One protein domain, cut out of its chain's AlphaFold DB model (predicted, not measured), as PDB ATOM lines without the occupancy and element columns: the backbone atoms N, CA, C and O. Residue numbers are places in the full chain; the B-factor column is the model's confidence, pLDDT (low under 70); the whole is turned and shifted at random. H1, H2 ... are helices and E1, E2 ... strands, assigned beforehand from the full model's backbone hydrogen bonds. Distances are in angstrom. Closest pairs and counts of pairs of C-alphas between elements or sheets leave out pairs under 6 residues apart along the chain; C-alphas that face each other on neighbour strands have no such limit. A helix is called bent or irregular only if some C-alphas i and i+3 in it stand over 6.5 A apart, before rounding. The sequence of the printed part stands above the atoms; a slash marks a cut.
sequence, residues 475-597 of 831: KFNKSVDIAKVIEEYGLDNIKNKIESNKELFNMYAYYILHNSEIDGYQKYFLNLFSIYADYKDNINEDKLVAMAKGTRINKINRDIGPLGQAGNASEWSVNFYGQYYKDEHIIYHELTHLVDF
ATOM      1  N   LYS A 475     118.960 199.005 113.214       50.66
ATOM      2  CA  LYS A 475     118.619 198.017 112.176       50.66
ATOM      3  C   LYS A 475     117.594 196.999 112.683       50.66
ATOM      4  O   LYS A 475     116.661 196.688 111.946       50.66
ATOM      5  N   PHE A 476     117.717 196.496 113.913       50.72
ATOM      6  CA  PHE A 476     116.810 195.494 114.498       50.72
ATOM      7  C   PHE A 476     115.408 196.054 114.729       50.72
ATOM      8  O   PHE A 476     114.420 195.452 114.309       50.72
ATOM      9  N   ASN A 477     115.316 197.256 115.305       45.62
ATOM     10  CA  ASN A 477     114.043 197.925 115.576       45.62
ATOM     11  C   ASN A 477     113.246 198.263 114.303       45.62
ATOM     12  O   ASN A 477     112.025 198.395 114.375       45.62
ATOM     13  N   LYS A 478     113.909 198.392 113.143       51.78
ATOM     14  CA  LYS A 478     113.270 198.652 111.838       51.78
ATOM     15  C   LYS A 478     113.046 197.396 110.985       51.78
ATOM     16  O   LYS A 478     112.293 197.473 110.018       51.78
ATOM     17  N   SER A 479     113.692 196.269 111.296       58.75
ATOM     18  CA  SER A 479     113.676 195.057 110.454       58.75
ATOM     19  C   SER A 479     112.726 193.959 110.932       58.75
ATOM     20  O   SER A 479     112.374 193.094 110.130       58.75
ATOM     21  N   VAL A 480     112.273 193.996 112.190       68.12
ATOM     22  CA  VAL A 480     111.369 192.981 112.752       68.12
ATOM     23  C   VAL A 480     110.014 193.597 113.102       68.12
ATOM     24  O   VAL A 480     109.904 194.453 113.978       68.12
ATOM     25  N   ASP A 481     108.956 193.137 112.435       84.31
ATOM     26  CA  ASP A 481     107.577 193.460 112.807       84.31
ATOM     27  C   ASP A 481     107.101 192.475 113.884       84.31
ATOM     28  O   ASP A 481     106.738 191.342 113.582       84.31
ATOM     29  N   ILE A 482     107.114 192.903 115.150       85.88
ATOM     30  CA  ILE A 482     106.742 192.053 116.295       85.88
ATOM     31  C   ILE A 482     105.338 191.474 116.148       85.88
ATOM     32  O   ILE A 482     105.128 190.314 116.494       85.88
ATOM     33  N   ALA A 483     104.372 192.260 115.665       87.81
ATOM     34  CA  ALA A 483     102.999 191.779 115.536       87.81
ATOM     35  C   ALA A 483     102.943 190.625 114.531       87.81
ATOM     36  O   ALA A 483     102.347 189.587 114.813       87.81
ATOM     37  N   LYS A 484     103.658 190.786 113.414       89.62
ATOM     38  CA  LYS A 484     103.815 189.748 112.402       89.62
ATOM     39  C   LYS A 484     104.576 188.529 112.930       89.62
ATOM     40  O   LYS A 484     104.143 187.415 112.683       89.62
ATOM     41  N   VAL A 485     105.655 188.709 113.696       91.56
ATOM     42  CA  VAL A 485     106.406 187.592 114.306       91.56
ATOM     43  C   VAL A 485     105.539 186.801 115.286       91.56
ATOM     44  O   VAL A 485     105.579 185.573 115.280       91.56
ATOM     45  N   ILE A 486     104.742 187.482 116.112       92.56
ATOM     46  CA  ILE A 486     103.822 186.821 117.046       92.56
ATOM     47  C   ILE A 486     102.810 185.965 116.282       92.56
ATOM     48  O   ILE A 486     102.598 184.814 116.658       92.56
ATOM     49  N   GLU A 487     102.234 186.499 115.205       92.75
ATOM     50  CA  GLU A 487     101.269 185.787 114.364       92.75
ATOM     51  C   GLU A 487     101.916 184.613 113.606       92.75
ATOM     52  O   GLU A 487     101.433 183.485 113.692       92.75
ATOM     53  N   GLU A 488     103.033 184.842 112.907       93.94
ATOM     54  CA  GLU A 488     103.702 183.840 112.060       93.94
ATOM     55  C   GLU A 488     104.236 182.645 112.855       93.94
ATOM     56  O   GLU A 488     104.187 181.512 112.373       93.94
ATOM     57  N   TYR A 489     104.725 182.876 114.077       92.00
ATOM     58  CA  TYR A 489     105.314 181.831 114.919       92.00
ATOM     59  C   TYR A 489     104.386 181.347 116.043       92.00
ATOM     60  O   TYR A 489     104.770 180.457 116.805       92.00
ATOM     61  N   GLY A 490     103.160 181.876 116.131       90.50
ATOM     62  CA  GLY A 490     102.154 181.465 117.114       90.50
ATOM     63  C   GLY A 490     102.572 181.741 118.561       90.50
ATOM     64  O   GLY A 490     102.507 180.843 119.398       90.50
ATOM     65  N   LEU A 491     103.021 182.967 118.848       92.75
ATOM     66  CA  LEU A 491     103.543 183.396 120.156       92.75
ATOM     67  C   LEU A 491     102.503 184.150 121.009       92.75
ATOM     68  O   LEU A 491     102.857 184.910 121.915       92.75
ATOM     69  N   ASP A 492     101.208 183.979 120.724       91.62
ATOM     70  CA  ASP A 492     100.121 184.685 121.420       91.62
ATOM     71  C   ASP A 492     100.139 184.452 122.937       91.62
ATOM     72  O   ASP A 492      99.844 185.356 123.722       91.62
ATOM     73  N   ASN A 493     100.547 183.253 123.358       87.44
ATOM     74  CA  ASN A 493     100.684 182.861 124.760       87.44
ATOM     75  C   ASN A 493     101.717 183.701 125.535       87.44
ATOM     76  O   ASN A 493     101.607 183.813 126.756       87.44
ATOM     77  N   ILE A 494     102.697 184.308 124.854       92.25
ATOM     78  CA  ILE A 494     103.769 185.105 125.472       92.25
ATOM     79  C   ILE A 494     103.747 186.576 125.047       92.25
ATOM     80  O   ILE A 494     104.635 187.341 125.424       92.25
ATOM     81  N   LYS A 495     102.709 187.015 124.327       93.50
ATOM     82  CA  LYS A 495     102.580 188.384 123.807       93.50
ATOM     83  C   LYS A 495     102.799 189.467 124.866       93.50
ATOM     84  O   LYS A 495     103.597 190.374 124.656       93.50
ATOM     85  N   ASN A 496     102.168 189.344 126.034       93.31
ATOM     86  CA  ASN A 496     102.325 190.327 127.116       93.31
ATOM     87  C   ASN A 496     103.778 190.411 127.623       93.31
ATOM     88  O   ASN A 496     104.254 191.484 128.000       93.31
ATOM     89  N   LYS A 497     104.497 189.279 127.625       94.31
ATOM     90  CA  LYS A 497     105.907 189.207 128.032       94.31
ATOM     91  C   LYS A 497     106.815 189.865 126.997       94.31
ATOM     92  O   LYS A 497     107.738 190.582 127.376       94.31
ATOM     93  N   ILE A 498     106.518 189.658 125.714       92.44
ATOM     94  CA  ILE A 498     107.189 190.326 124.594       92.44
ATOM     95  C   ILE A 498     106.986 191.840 124.687       92.44
ATOM     96  O   ILE A 498     107.956 192.590 124.664       92.44
ATOM     97  N   GLU A 499     105.745 192.298 124.857       88.56
ATOM     98  CA  GLU A 499     105.420 193.726 124.954       88.56
ATOM     99  C   GLU A 499     106.128 194.402 126.137       88.56
ATOM    100  O   GLU A 499     106.620 195.521 126.005       88.56
ATOM    101  N   SER A 500     106.256 193.695 127.265       88.75
ATOM    102  CA  SER A 500     106.955 194.186 128.461       88.75
ATOM    103  C   SER A 500     108.483 194.231 128.319       88.75
ATOM    104  O   SER A 500     109.141 194.898 129.113       88.75
ATOM    105  N   ASN A 501     109.054 193.536 127.329       85.25
ATOM    106  CA  ASN A 501     110.500 193.433 127.086       85.25
ATOM    107  C   ASN A 501     110.829 193.670 125.598       85.25
ATOM    108  O   ASN A 501     111.664 192.985 125.005       85.25
ATOM    109  N   LYS A 502     110.131 194.634 124.983       83.38
ATOM    110  CA  LYS A 502     110.051 194.816 123.527       83.38
ATOM    111  C   LYS A 502     111.408 194.970 122.836       83.38
ATOM    112  O   LYS A 502     111.633 194.358 121.798       83.38
ATOM    113  N   GLU A 503     112.295 195.787 123.398       76.56
ATOM    114  CA  GLU A 503     113.612 196.076 122.813       76.56
ATOM    115  C   GLU A 503     114.514 194.835 122.806       76.56
ATOM    116  O   GLU A 503     115.084 194.483 121.773       76.56
ATOM    117  N   LEU A 504     114.572 194.116 123.932       80.81
ATOM    118  CA  LEU A 504     115.334 192.874 124.048       80.81
ATOM    119  C   LEU A 504     114.763 191.782 123.137       80.81
ATOM    120  O   LEU A 504     115.523 191.102 122.445       80.81
ATOM    121  N   PHE A 505     113.433 191.637 123.094       88.88
ATOM    122  CA  PHE A 505     112.788 190.666 122.212       88.88
ATOM    123  C   PHE A 505     113.054 190.972 120.740       88.88
ATOM    124  O   PHE A 505     113.347 190.053 119.987       88.88
ATOM    125  N   ASN A 506     112.998 192.240 120.324       82.69
ATOM    126  CA  ASN A 506     113.299 192.640 118.948       82.69
ATOM    127  C   ASN A 506     114.682 192.167 118.505       82.69
ATOM    128  O   ASN A 506     114.830 191.584 117.432       82.69
ATOM    129  N   MET A 507     115.686 192.395 119.345       75.75
ATOM    130  CA  MET A 507     117.053 191.987 119.053       75.75
ATOM    131  C   MET A 507     117.210 190.461 119.071       75.75
ATOM    132  O   MET A 507     117.800 189.896 118.151       75.75
ATOM    133  N   TYR A 508     116.645 189.785 120.076       86.06
ATOM    134  CA  TYR A 508     116.629 188.323 120.156       86.06
ATOM    135  C   TYR A 508     115.980 187.699 118.911       86.06
ATOM    136  O   TYR A 508     116.579 186.861 118.237       86.06
ATOM    137  N   ALA A 509     114.782 188.168 118.559       89.38
ATOM    138  CA  ALA A 509     114.022 187.694 117.416       89.38
ATOM    139  C   ALA A 509     114.752 187.963 116.101       89.38
ATOM    140  O   ALA A 509     114.812 187.068 115.267       89.38
ATOM    141  N   TYR A 510     115.366 189.137 115.920       84.69
ATOM    142  CA  TYR A 510     116.144 189.422 114.716       84.69
ATOM    143  C   TYR A 510     117.205 188.349 114.461       84.69
ATOM    144  O   TYR A 510     117.263 187.803 113.358       84.69
ATOM    145  N   TYR A 511     118.021 188.028 115.470       82.69
ATOM    146  CA  TYR A 511     119.090 187.048 115.308       82.69
ATOM    147  C   TYR A 511     118.549 185.649 115.036       82.69
ATOM    148  O   TYR A 511     119.055 184.987 114.139       82.69
ATOM    149  N   ILE A 512     117.485 185.227 115.723       89.31
ATOM    150  CA  ILE A 512     116.847 183.931 115.457       89.31
ATOM    151  C   ILE A 512     116.288 183.854 114.029       89.31
ATOM    152  O   ILE A 512     116.460 182.845 113.349       89.31
ATOM    153  N   LEU A 513     115.636 184.916 113.553       87.31
ATOM    154  CA  LEU A 513     114.999 184.947 112.235       87.31
ATOM    155  C   LEU A 513     116.005 185.003 111.077       87.31
ATOM    156  O   LEU A 513     115.693 184.533 109.987       87.31
ATOM    157  N   HIS A 514     117.200 185.553 111.304       83.00
ATOM    158  CA  HIS A 514     118.253 185.682 110.287       83.00
ATOM    159  C   HIS A 514     119.361 184.627 110.416       83.00
ATOM    160  O   HIS A 514     120.382 184.721 109.733       83.00
ATOM    161  N   ASN A 515     119.182 183.628 111.281       76.94
ATOM    162  CA  ASN A 515     120.152 182.564 111.485       76.94
ATOM    163  C   ASN A 515     119.790 181.324 110.653       76.94
ATOM    164  O   ASN A 515     118.917 180.538 111.021       76.94
ATOM    165  N   SER A 516     120.513 181.132 109.547       82.12
ATOM    166  CA  SER A 516     120.322 179.999 108.632       82.12
ATOM    167  C   SER A 516     120.698 178.639 109.236       82.12
ATOM    168  O   SER A 516     120.270 177.603 108.737       82.12
ATOM    169  N   GLU A 517     121.483 178.606 110.317       81.00
ATOM    170  CA  GLU A 517     121.924 177.362 110.970       81.00
ATOM    171  C   GLU A 517     120.826 176.709 111.833       81.00
ATOM    172  O   GLU A 517     121.016 175.613 112.370       81.00
ATOM    173  N   ILE A 518     119.676 177.371 111.988       84.88
ATOM    174  CA  ILE A 518     118.514 176.877 112.743       84.88
ATOM    175  C   ILE A 518     117.224 176.880 111.909       84.88
ATOM    176  O   ILE A 518     116.122 176.863 112.463       84.88
ATOM    177  N   ASP A 519     117.344 176.879 110.579       83.94
ATOM    178  CA  ASP A 519     116.200 176.910 109.670       83.94
ATOM    179  C   ASP A 519     115.183 175.794 109.952       83.94
ATOM    180  O   ASP A 519     115.503 174.602 109.995       83.94
ATOM    181  N   GLY A 520     113.925 176.202 110.144       84.19
ATOM    182  CA  GLY A 520     112.812 175.331 110.517       84.19
ATOM    183  C   GLY A 520     112.596 175.192 112.026       84.19
ATOM    184  O   GLY A 520     111.592 174.607 112.427       84.19
ATOM    185  N   TYR A 521     113.478 175.748 112.863       86.56
ATOM    186  CA  TYR A 521     113.379 175.676 114.324       86.56
ATOM    187  C   TYR A 521     113.121 177.026 115.001       86.56
ATOM    188  O   TYR A 521     112.990 177.077 116.224       86.56
ATOM    189  N   GLN A 522     112.987 178.116 114.237       90.38
ATOM    190  CA  GLN A 522     112.854 179.478 114.766       90.38
ATOM    191  C   GLN A 522     111.736 179.609 115.812       90.38
ATOM    192  O   GLN A 522     111.941 180.231 116.850       90.38
ATOM    193  N   LYS A 523     110.584 178.954 115.594       91.12
ATOM    194  CA  LYS A 523     109.468 178.923 116.556       91.12
ATOM    195  C   LYS A 523     109.913 178.472 117.951       91.12
ATOM    196  O   LYS A 523     109.487 179.056 118.946       91.12
ATOM    197  N   TYR A 524     110.720 177.416 118.036       88.56
ATOM    198  CA  TYR A 524     111.119 176.828 119.313       88.56
ATOM    199  C   TYR A 524     112.046 177.775 120.079       88.56
ATOM    200  O   TYR A 524     111.804 178.035 121.254       88.56
ATOM    201  N   PHE A 525     113.016 178.381 119.388       89.88
ATOM    202  CA  PHE A 525     113.886 179.411 119.959       89.88
ATOM    203  C   PHE A 525     113.100 180.641 120.417       89.88
ATOM    204  O   PHE A 525     113.209 181.040 121.570       89.88
ATOM    205  N   LEU A 526     112.230 181.197 119.568       93.19
ATOM    206  CA  LEU A 526     111.404 182.354 119.934       93.19
ATOM    207  C   LEU A 526     110.550 182.094 121.186       93.19
ATOM    208  O   LEU A 526     110.401 182.982 122.024       93.19
ATOM    209  N   ASN A 527     110.050 180.867 121.354       90.94
ATOM    210  CA  ASN A 527     109.304 180.465 122.545       90.94
ATOM    211  C   ASN A 527     110.154 180.431 123.826       90.94
ATOM    212  O   ASN A 527     109.617 180.722 124.898       90.94
ATOM    213  N   LEU A 528     111.468 180.165 123.748       90.56
ATOM    214  CA  LEU A 528     112.360 180.210 124.919       90.56
ATOM    215  C   LEU A 528     112.335 181.574 125.618       90.56
ATOM    216  O   LEU A 528     112.537 181.645 126.830       90.56
ATOM    217  N   PHE A 529     111.978 182.647 124.898       92.12
ATOM    218  CA  PHE A 529     111.757 183.976 125.474       92.12
ATOM    219  C   PHE A 529     110.759 183.996 126.635       92.12
ATOM    220  O   PHE A 529     110.867 184.840 127.520       92.12
ATOM    221  N   SER A 530     109.833 183.034 126.700       91.69
ATOM    222  CA  SER A 530     108.945 182.873 127.852       91.69
ATOM    223  C   SER A 530     109.696 182.644 129.164       91.69
ATOM    224  O   SER A 530     109.330 183.242 130.177       91.69
ATOM    225  N   ILE A 531     110.714 181.774 129.137       89.25
ATOM    226  CA  ILE A 531     111.548 181.450 130.300       89.25
ATOM    227  C   ILE A 531     112.403 182.669 130.640       89.25
ATOM    228  O   ILE A 531     112.464 183.077 131.798       89.25
ATOM    229  N   TYR A 532     112.993 183.295 129.616       85.88
ATOM    230  CA  TYR A 532     113.810 184.495 129.781       85.88
ATOM    231  C   TYR A 532     113.046 185.634 130.459       85.88
ATOM    232  O   TYR A 532     113.540 186.222 131.414       85.88
ATOM    233  N   ALA A 533     111.821 185.912 130.021       88.00
ATOM    234  CA  ALA A 533     111.023 187.002 130.567       88.00
ATOM    235  C   ALA A 533     110.593 186.780 132.030       88.00
ATOM    236  O   ALA A 533     110.551 187.749 132.790       88.00
ATOM    237  N   ASP A 534     110.302 185.539 132.436       87.88
ATOM    238  CA  ASP A 534     109.883 185.231 133.815       87.88
ATOM    239  C   ASP A 534     111.053 185.244 134.806       87.88
ATOM    240  O   ASP A 534     110.849 185.492 135.994       87.88
ATOM    241  N   TYR A 535     112.280 185.023 134.323       84.50
ATOM    242  CA  TYR A 535     113.487 184.951 135.152       84.50
ATOM    243  C   TYR A 535     114.587 185.922 134.714       84.50
ATOM    244  O   TYR A 535     115.776 185.655 134.900       84.50
ATOM    245  N   LYS A 536     114.202 187.070 134.153       80.94
ATOM    246  CA  LYS A 536     115.140 188.071 133.622       80.94
ATOM    247  C   LYS A 536     116.169 188.564 134.645       80.94
ATOM    248  O   LYS A 536     117.299 188.840 134.277       80.94
ATOM    249  N   ASP A 537     115.810 188.605 135.929       78.44
ATOM    250  CA  ASP A 537     116.719 189.040 137.001       78.44
ATOM    251  C   ASP A 537     117.851 188.030 137.256       78.44
ATOM    252  O   ASP A 537     118.878 188.371 137.842       78.44
ATOM    253  N   ASN A 538     117.661 186.780 136.830       74.62
ATOM    254  CA  ASN A 538     118.662 185.730 136.919       74.62
ATOM    255  C   ASN A 538     119.463 185.591 135.623       74.62
ATOM    256  O   ASN A 538     120.596 185.134 135.685       74.62
ATOM    257  N   ILE A 539     118.909 185.957 134.466       75.88
ATOM    258  CA  ILE A 539     119.474 185.649 133.145       75.88
ATOM    259  C   ILE A 539     120.296 186.829 132.618       75.88
ATOM    260  O   ILE A 539     119.841 187.968 132.595       75.88
ATOM    261  N   ASN A 540     121.515 186.549 132.147       74.50
ATOM    262  CA  ASN A 540     122.344 187.537 131.468       74.50
ATOM    263  C   ASN A 540     121.813 187.767 130.037       74.50
ATOM    264  O   ASN A 540     121.937 186.911 129.156       74.50
ATOM    265  N   GLU A 541     121.222 188.943 129.817       75.12
ATOM    266  CA  GLU A 541     120.644 189.370 128.536       75.12
ATOM    267  C   GLU A 541     121.670 189.366 127.382       75.12
ATOM    268  O   GLU A 541     121.320 189.067 126.242       75.12
ATOM    269  N   ASP A 542     122.947 189.610 127.663       68.06
ATOM    270  CA  ASP A 542     124.036 189.652 126.679       68.06
ATOM    271  C   ASP A 542     124.314 188.247 126.169       68.06
ATOM    272  O   ASP A 542     124.460 188.017 124.968       68.06
ATOM    273  N   LYS A 543     124.351 187.281 127.094       71.00
ATOM    274  CA  LYS A 543     124.534 185.870 126.760       71.00
ATOM    275  C   LYS A 543     123.337 185.329 126.001       71.00
ATOM    276  O   LYS A 543     123.528 184.590 125.043       71.00
ATOM    277  N   LEU A 544     122.127 185.740 126.375       79.75
ATOM    278  CA  LEU A 544     120.908 185.431 125.629       79.75
ATOM    279  C   LEU A 544     121.003 185.895 124.164       79.75
ATOM    280  O   LEU A 544     120.661 185.158 123.239       79.75
ATOM    281  N   VAL A 545     121.491 187.110 123.933       73.88
ATOM    282  CA  VAL A 545     121.594 187.688 122.584       73.88
ATOM    283  C   VAL A 545     122.752 187.073 121.800       73.88
ATOM    284  O   VAL A 545     122.588 186.718 120.631       73.88
ATOM    285  N   ALA A 546     123.906 186.874 122.440       66.62
ATOM    286  CA  ALA A 546     125.025 186.139 121.860       66.62
ATOM    287  C   ALA A 546     124.605 184.717 121.456       66.62
ATOM    288  O   ALA A 546     125.016 184.220 120.409       66.62
ATOM    289  N   MET A 547     123.715 184.104 122.237       76.69
ATOM    290  CA  MET A 547     123.179 182.772 121.978       76.69
ATOM    291  C   MET A 547     122.266 182.769 120.777       76.69
ATOM    292  O   MET A 547     122.464 181.955 119.880       76.69
ATOM    293  N   ALA A 548     121.341 183.720 120.688       77.81
ATOM    294  CA  ALA A 548     120.517 183.880 119.497       77.81
ATOM    295  C   ALA A 548     121.365 184.024 118.220       77.81
ATOM    296  O   ALA A 548     121.040 183.444 117.184       77.81
ATOM    297  N   LYS A 549     122.487 184.750 118.312       72.25
ATOM    298  CA  LYS A 549     123.421 184.975 117.202       72.25
ATOM    299  C   LYS A 549     124.250 183.741 116.835       72.25
ATOM    300  O   LYS A 549     124.504 183.516 115.656       72.25
ATOM    301  N   GLY A 550     124.741 183.004 117.829       65.94
ATOM    302  CA  GLY A 550     125.716 181.927 117.643       65.94
ATOM    303  C   GLY A 550     125.122 180.524 117.565       65.94
ATOM    304  O   GLY A 550     125.839 179.601 117.179       65.94
ATOM    305  N   THR A 551     123.851 180.345 117.945       76.56
ATOM    306  CA  THR A 551     123.272 179.002 118.044       76.56
ATOM    307  C   THR A 551     123.157 178.335 116.682       76.56
ATOM    308  O   THR A 551     122.735 178.945 115.708       76.56
ATOM    309  N   ARG A 552     123.488 177.050 116.625       79.94
ATOM    310  CA  ARG A 552     123.311 176.187 115.454       79.94
ATOM    311  C   ARG A 552     122.684 174.861 115.851       79.94
ATOM    312  O   ARG A 552     122.944 174.366 116.952       79.94
ATOM    313  N   ILE A 553     121.910 174.266 114.945       75.19
ATOM    314  CA  ILE A 553     121.432 172.892 115.102       75.19
ATOM    315  C   ILE A 553     122.288 171.961 114.256       75.19
ATOM    316  O   ILE A 553     122.234 171.953 113.028       75.19
ATOM    317  N   ASN A 554     123.036 171.102 114.932       71.19
ATOM    318  CA  ASN A 554     123.800 170.055 114.281       71.19
ATOM    319  C   ASN A 554     122.930 168.798 114.188       71.19
ATOM    320  O   ASN A 554     122.648 168.130 115.187       71.19
ATOM    321  N   LYS A 555     122.507 168.447 112.975       64.06
ATOM    322  CA  LYS A 555     121.790 167.189 112.734       64.06
ATOM    323  C   LYS A 555     122.790 166.039 112.762       64.06
ATOM    324  O   LYS A 555     123.515 165.812 111.794       64.06
ATOM    325  N   ILE A 556     122.848 165.318 113.879       58.03
ATOM    326  CA  ILE A 556     123.737 164.171 114.019       58.03
ATOM    327  C   ILE A 556     122.988 162.927 113.548       58.03
ATOM    328  O   ILE A 556     122.160 162.355 114.254       58.03
ATOM    329  N   ASN A 557     123.325 162.472 112.342       50.44
ATOM    330  CA  ASN A 557     122.835 161.202 111.814       50.44
ATOM    331  C   ASN A 557     123.666 160.046 112.405       50.44
ATOM    332  O   ASN A 557     124.486 159.428 111.727       50.44
ATOM    333  N   ARG A 558     123.532 159.850 113.722       44.81
ATOM    334  CA  ARG A 558     124.063 158.706 114.466       44.81
ATOM    335  C   ARG A 558     122.886 157.920 115.019       44.81
ATOM    336  O   ARG A 558     122.079 158.482 115.757       44.81
ATOM    337  N   ASP A 559     122.850 156.627 114.723       42.44
ATOM    338  CA  ASP A 559     122.121 155.673 115.548       42.44
ATOM    339  C   ASP A 559     122.904 155.531 116.852       42.44
ATOM    340  O   ASP A 559     123.843 154.743 116.974       42.44
ATOM    341  N   ILE A 560     122.569 156.364 117.837       41.78
ATOM    342  CA  ILE A 560     122.883 156.000 119.212       41.78
ATOM    343  C   ILE A 560     122.065 154.737 119.469       41.78
ATOM    344  O   ILE A 560     120.863 154.713 119.201       41.78
ATOM    345  N   GLY A 561     122.727 153.667 119.916       37.75
ATOM    346  CA  GLY A 561     122.061 152.427 120.314       37.75
ATOM    347  C   GLY A 561     120.959 152.664 121.365       37.75
ATOM    348  O   GLY A 561     120.700 153.799 121.752       37.75
ATOM    349  N   PRO A 562     120.312 151.609 121.886       32.50
ATOM    350  CA  PRO A 562     119.057 151.691 122.651       32.50
ATOM    351  C   PRO A 562     119.149 152.344 124.055       32.50
ATOM    352  O   PRO A 562     118.384 152.002 124.949       32.50
ATOM    353  N   LEU A 563     120.063 153.290 124.282       38.75
ATOM    354  CA  LEU A 563     120.259 154.002 125.539       38.75
ATOM    355  C   LEU A 563     120.095 155.519 125.352       38.75
ATOM    356  O   LEU A 563     121.067 156.257 125.249       38.75
ATOM    357  N   GLY A 564     118.836 155.962 125.351       47.03
ATOM    358  CA  GLY A 564     118.357 157.111 126.135       47.03
ATOM    359  C   GLY A 564     118.909 158.523 125.897       47.03
ATOM    360  O   GLY A 564     118.545 159.396 126.672       47.03
ATOM    361  N   GLN A 565     119.749 158.786 124.894       53.75
ATOM    362  CA  GLN A 565     120.200 160.150 124.571       53.75
ATOM    363  C   GLN A 565     119.486 160.678 123.324       53.75
ATOM    364  O   GLN A 565     119.696 160.165 122.225       53.75
ATOM    365  N   ALA A 566     118.642 161.697 123.511       56.34
ATOM    366  CA  ALA A 566     117.855 162.319 122.448       56.34
ATOM    367  C   ALA A 566     118.587 163.507 121.783       56.34
ATOM    368  O   ALA A 566     118.464 163.721 120.572       56.34
ATOM    369  N   GLY A 567     119.435 164.207 122.538       66.06
ATOM    370  CA  GLY A 567     120.319 165.257 122.052       66.06
ATOM    371  C   GLY A 567     121.420 165.616 123.052       66.06
ATOM    372  O   GLY A 567     121.697 164.873 123.996       66.06
ATOM    373  N   ASN A 568     122.131 166.706 122.772       70.88
ATOM    374  CA  ASN A 568     122.857 167.466 123.784       70.88
ATOM    375  C   ASN A 568     122.983 168.940 123.379       70.88
ATOM    376  O   ASN A 568     123.042 169.278 122.191       70.88
ATOM    377  N   ALA A 569     123.114 169.818 124.372       69.62
ATOM    378  CA  ALA A 569     123.364 171.238 124.165       69.62
ATOM    379  C   ALA A 569     124.752 171.667 124.663       69.62
ATOM    380  O   ALA A 569     125.303 171.157 125.639       69.62
ATOM    381  N   SER A 570     125.316 172.652 123.980       72.88
ATOM    382  CA  SER A 570     126.435 173.471 124.428       72.88
ATOM    383  C   SER A 570     126.072 174.942 124.246       72.88
ATOM    384  O   SER A 570     125.069 175.256 123.609       72.88
ATOM    385  N   GLU A 571     126.903 175.844 124.770       68.81
ATOM    386  CA  GLU A 571     126.657 177.295 124.795       68.81
ATOM    387  C   GLU A 571     126.127 177.877 123.471       68.81
ATOM    388  O   GLU A 571     125.269 178.754 123.490       68.81
ATOM    389  N   TRP A 572     126.582 177.345 122.331       73.06
ATOM    390  CA  TRP A 572     126.215 177.827 120.994       73.06
ATOM    391  C   TRP A 572     125.704 176.731 120.058       73.06
ATOM    392  O   TRP A 572     125.654 176.929 118.847       73.06
ATOM    393  N   SER A 573     125.402 175.528 120.538       76.81
ATOM    394  CA  SER A 573     124.911 174.493 119.625       76.81
ATOM    395  C   SER A 573     124.049 173.466 120.306       76.81
ATOM    396  O   SER A 573     124.361 173.035 121.410       76.81
ATOM    397  N   VAL A 574     123.027 173.017 119.591       76.38
ATOM    398  CA  VAL A 574     122.208 171.877 119.993       76.38
ATOM    399  C   VAL A 574     122.375 170.782 118.958       76.38
ATOM    400  O   VAL A 574     122.304 171.026 117.752       76.38
ATOM    401  N   ASN A 575     122.652 169.573 119.422       74.44
ATOM    402  CA  ASN A 575     122.768 168.403 118.577       74.44
ATOM    403  C   ASN A 575     121.591 167.472 118.858       74.44
ATOM    404  O   ASN A 575     121.346 167.133 120.010       74.44
ATOM    405  N   PHE A 576     120.909 167.016 117.811       71.31
ATOM    406  CA  PHE A 576     119.869 165.988 117.919       71.31
ATOM    407  C   PHE A 576     120.375 164.672 117.329       71.31
ATOM    408  O   PHE A 576     121.001 164.679 116.262       71.31
ATOM    409  N   TYR A 577     120.090 163.558 118.004       63.69
ATOM    410  CA  TYR A 577     120.540 162.221 117.619       63.69
ATOM    411  C   TYR A 577     119.385 161.364 117.056       63.69
ATOM    412  O   TYR A 577     118.369 161.177 117.721       63.69
ATOM    413  N   GLY A 578     119.550 160.790 115.852       54.94
ATOM    414  CA  GLY A 578     118.681 159.726 115.297       54.94
ATOM    415  C   GLY A 578     117.179 160.055 115.153       54.94
ATOM    416  O   GLY A 578     116.778 161.206 115.271       54.94
ATOM    417  N   GLN A 579     116.323 159.053 114.865       48.09
ATOM    418  CA  GLN A 579     114.881 159.174 114.501       48.09
ATOM    419  C   GLN A 579     113.959 159.946 115.488       48.09
ATOM    420  O   GLN A 579     112.768 160.099 115.206       48.09
ATOM    421  N   TYR A 580     114.475 160.455 116.609       52.97
ATOM    422  CA  TYR A 580     113.715 161.041 117.718       52.97
ATOM    423  C   TYR A 580     113.433 162.552 117.589       52.97
ATOM    424  O   TYR A 580     112.665 163.097 118.375       52.97
ATOM    425  N   TYR A 581     113.946 163.234 116.556       54.12
ATOM    426  CA  TYR A 581     113.765 164.688 116.345       54.12
ATOM    427  C   TYR A 581     112.336 165.138 115.966       54.12
ATOM    428  O   TYR A 581     112.140 166.290 115.584       54.12
ATOM    429  N   LYS A 582     111.341 164.241 115.998       55.47
ATOM    430  CA  LYS A 582     109.944 164.553 115.645       55.47
ATOM    431  C   LYS A 582     109.043 164.828 116.849       55.47
ATOM    432  O   LYS A 582     107.903 165.232 116.636       55.47
ATOM    433  N   ASP A 583     109.522 164.602 118.071       67.25
ATOM    434  CA  ASP A 583     108.782 164.941 119.287       67.25
ATOM    435  C   ASP A 583     109.130 166.372 119.728       67.25
ATOM    436  O   ASP A 583     110.296 166.678 119.994       67.25
ATOM    437  N   GLU A 584     108.128 167.256 119.786       72.31
ATOM    438  CA  GLU A 584     108.318 168.644 120.230       72.31
ATOM    439  C   GLU A 584     108.863 168.711 121.658       72.31
ATOM    440  O   GLU A 584     109.643 169.613 121.963       72.31
ATOM    441  N   HIS A 585     108.516 167.739 122.510       73.00
ATOM    442  CA  HIS A 585     109.014 167.686 123.880       73.00
ATOM    443  C   HIS A 585     110.543 167.596 123.919       73.00
ATOM    444  O   HIS A 585     111.199 168.381 124.599       73.00
ATOM    445  N   ILE A 586     111.117 166.680 123.134       73.88
ATOM    446  CA  ILE A 586     112.568 166.467 123.061       73.88
ATOM    447  C   ILE A 586     113.271 167.733 122.565       73.88
ATOM    448  O   ILE A 586     114.306 168.123 123.098       73.88
ATOM    449  N   ILE A 587     112.698 168.406 121.565       78.19
ATOM    450  CA  ILE A 587     113.252 169.660 121.046       78.19
ATOM    451  C   ILE A 587     113.288 170.716 122.154       78.19
ATOM    452  O   ILE A 587     114.325 171.339 122.370       78.19
ATOM    453  N   TYR A 588     112.185 170.906 122.879       82.75
ATOM    454  CA  TYR A 588     112.127 171.886 123.959       82.75
ATOM    455  C   TYR A 588     113.008 171.525 125.157       82.75
ATOM    456  O   TYR A 588     113.577 172.437 125.755       82.75
ATOM    457  N   HIS A 589     113.154 170.244 125.496       81.56
ATOM    458  CA  HIS A 589     114.094 169.773 126.514       81.56
ATOM    459  C   HIS A 589     115.525 170.213 126.178       81.56
ATOM    460  O   HIS A 589     116.134 170.983 126.920       81.56
ATOM    461  N   GLU A 590     116.025 169.814 125.005       79.75
ATOM    462  CA  GLU A 590     117.402 170.096 124.586       79.75
ATOM    463  C   GLU A 590     117.654 171.599 124.409       79.75
ATOM    464  O   GLU A 590     118.727 172.111 124.722       79.75
ATOM    465  N   LEU A 591     116.650 172.342 123.940       85.56
ATOM    466  CA  LEU A 591     116.729 173.796 123.836       85.56
ATOM    467  C   LEU A 591     116.687 174.496 125.200       85.56
ATOM    468  O   LEU A 591     117.288 175.556 125.346       85.56
ATOM    469  N   THR A 592     116.019 173.929 126.206       86.88
ATOM    470  CA  THR A 592     115.990 174.502 127.562       86.88
ATOM    471  C   THR A 592     117.382 174.492 128.188       86.88
ATOM    472  O   THR A 592     117.735 175.451 128.869       86.88
ATOM    473  N   HIS A 593     118.233 173.514 127.863       83.94
ATOM    474  CA  HIS A 593     119.634 173.516 128.295       83.94
ATOM    475  C   HIS A 593     120.445 174.711 127.788       83.94
ATOM    476  O   HIS A 593     121.471 175.044 128.375       83.94
ATOM    477  N   LEU A 594     119.999 175.411 126.742       83.56
ATOM    478  CA  LEU A 594     120.614 176.677 126.354       83.56
ATOM    479  C   LEU A 594     120.461 177.735 127.458       83.56
ATOM    480  O   LEU A 594     121.389 178.501 127.711       83.56
ATOM    481  N   VAL A 595     119.349 177.730 128.198       82.06
ATOM    482  CA  VAL A 595     119.143 178.618 129.351       82.06
ATOM    483  C   VAL A 595     120.265 178.438 130.380       82.06
ATOM    484  O   VAL A 595     120.794 179.445 130.849       82.06
ATOM    485  N   ASP A 596     120.746 177.210 130.617       77.62
ATOM    486  CA  ASP A 596     121.858 176.895 131.538       77.62
ATOM    487  C   ASP A 596     123.171 177.634 131.198       77.62
ATOM    488  O   ASP A 596     124.086 177.742 132.026       77.62
ATOM    489  N   PHE A 597     123.317 178.128 129.965       73.94
ATOM    490  CA  PHE A 597     124.486 178.883 129.509       73.94
ATOM    491  C   PHE A 597     124.292 180.402 129.538       73.94
ATOM    492  O   PHE A 597     125.271 181.134 129.406       73.94
TER     493      PHE A 597
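What this domain is: This is residues 475 to 597 of the 831 residues of an uncharacterized protein of Firmicutes bacterium (UniProt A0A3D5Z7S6). Two lobes lie end to end: a cluster of six helices, H1 to H6, and a small three-stranded sheet with H7 over one face. H7 packs on both the sheet and H5, and the link of residues 557 to 566 lies at the far tip of the sheet lobe. The printed part has 123 residues, with seven named helices and three named strands in the order H1 H2 H3 H4 H5 H6 E1 E2 E3 H7; the class is mostly helix, and the mixed sheet has the order E1 E3 E2. The whole is compact, with a radius of gyration of the C-alphas of 14.7 A, but elongated, spanning 46 by 29 by 25 A.

How they stand to each other: H1, residues 475 to 479, touches H4, residues 502 to 513, closest at the C-alphas of Phe 476 and Met 507, 5.8 A. H2, residues 482 to 489, only just touches residues 522 to 526 of the hub H5, residues 522 to 534, with 3 pairs of C-alphas within 8 A, the closest those of Tyr 489 and Lys 523, 5.3 A. H3, residues 492 to 500, touches H5 at a steep tilt of 54 degrees, closest at the C-alphas of Ile 494 and Ser 530, 6.1 A; H3 is irregular, C-alphas 493 and 496 being 8.0 A apart. H4 and H5 form a helical hairpin at a shallow tilt of 27 degrees, closest at the C-alphas of Ile 512 and Gln 522, 6.0 A. H6, residues 541 to 550, touches H4 the same way at a shallow tilt of 17 degrees, closest at the C-alphas of Tyr 511 and Lys 549, 5.2 A. E1, residues 552 to 556, is parallel to E3, residues 573 to 577, with N 554 and O 574 within hydrogen-bond range at 2.9 A. E2, residues 567 to 570, forms an antiparallel hairpin with E3, with N 570 and O 573 at 2.8 A. H7, residues 584 to 595, is on the sheet at a height of 8.7 A, over E3 and E2, in two layers, a helix on one face of a sheet. H7 touches H5 at a steep tilt of 53 degrees, closest at the C-alphas of Tyr 524 and Tyr 588, 6.9 A. Every O i to N i+4 pair is within hydrogen-bond range in H1, H2, H4 and H6, against 3 of 5 in H3, 6 of 9 in H5 and 6 of 8 in H7.

Where its parts are: H1 begins at C-alpha 475, (118.619, 198.017, 112.176). H4 is 15.8 A long, H5 20.1 A, E3 13.2 A and H7 17.3 A, ending at C-alpha 595, (119.143, 178.618, 129.351).

The domain as a whole: The two farthest C-alphas, of Lys 478 and Pro 562, are 48.5 A apart. The printed part has no cut and no long link. Its mean pLDDT is 76.1, with 31 residues under 70, among them 475 to 480, 555 to 567 and 577 to 583.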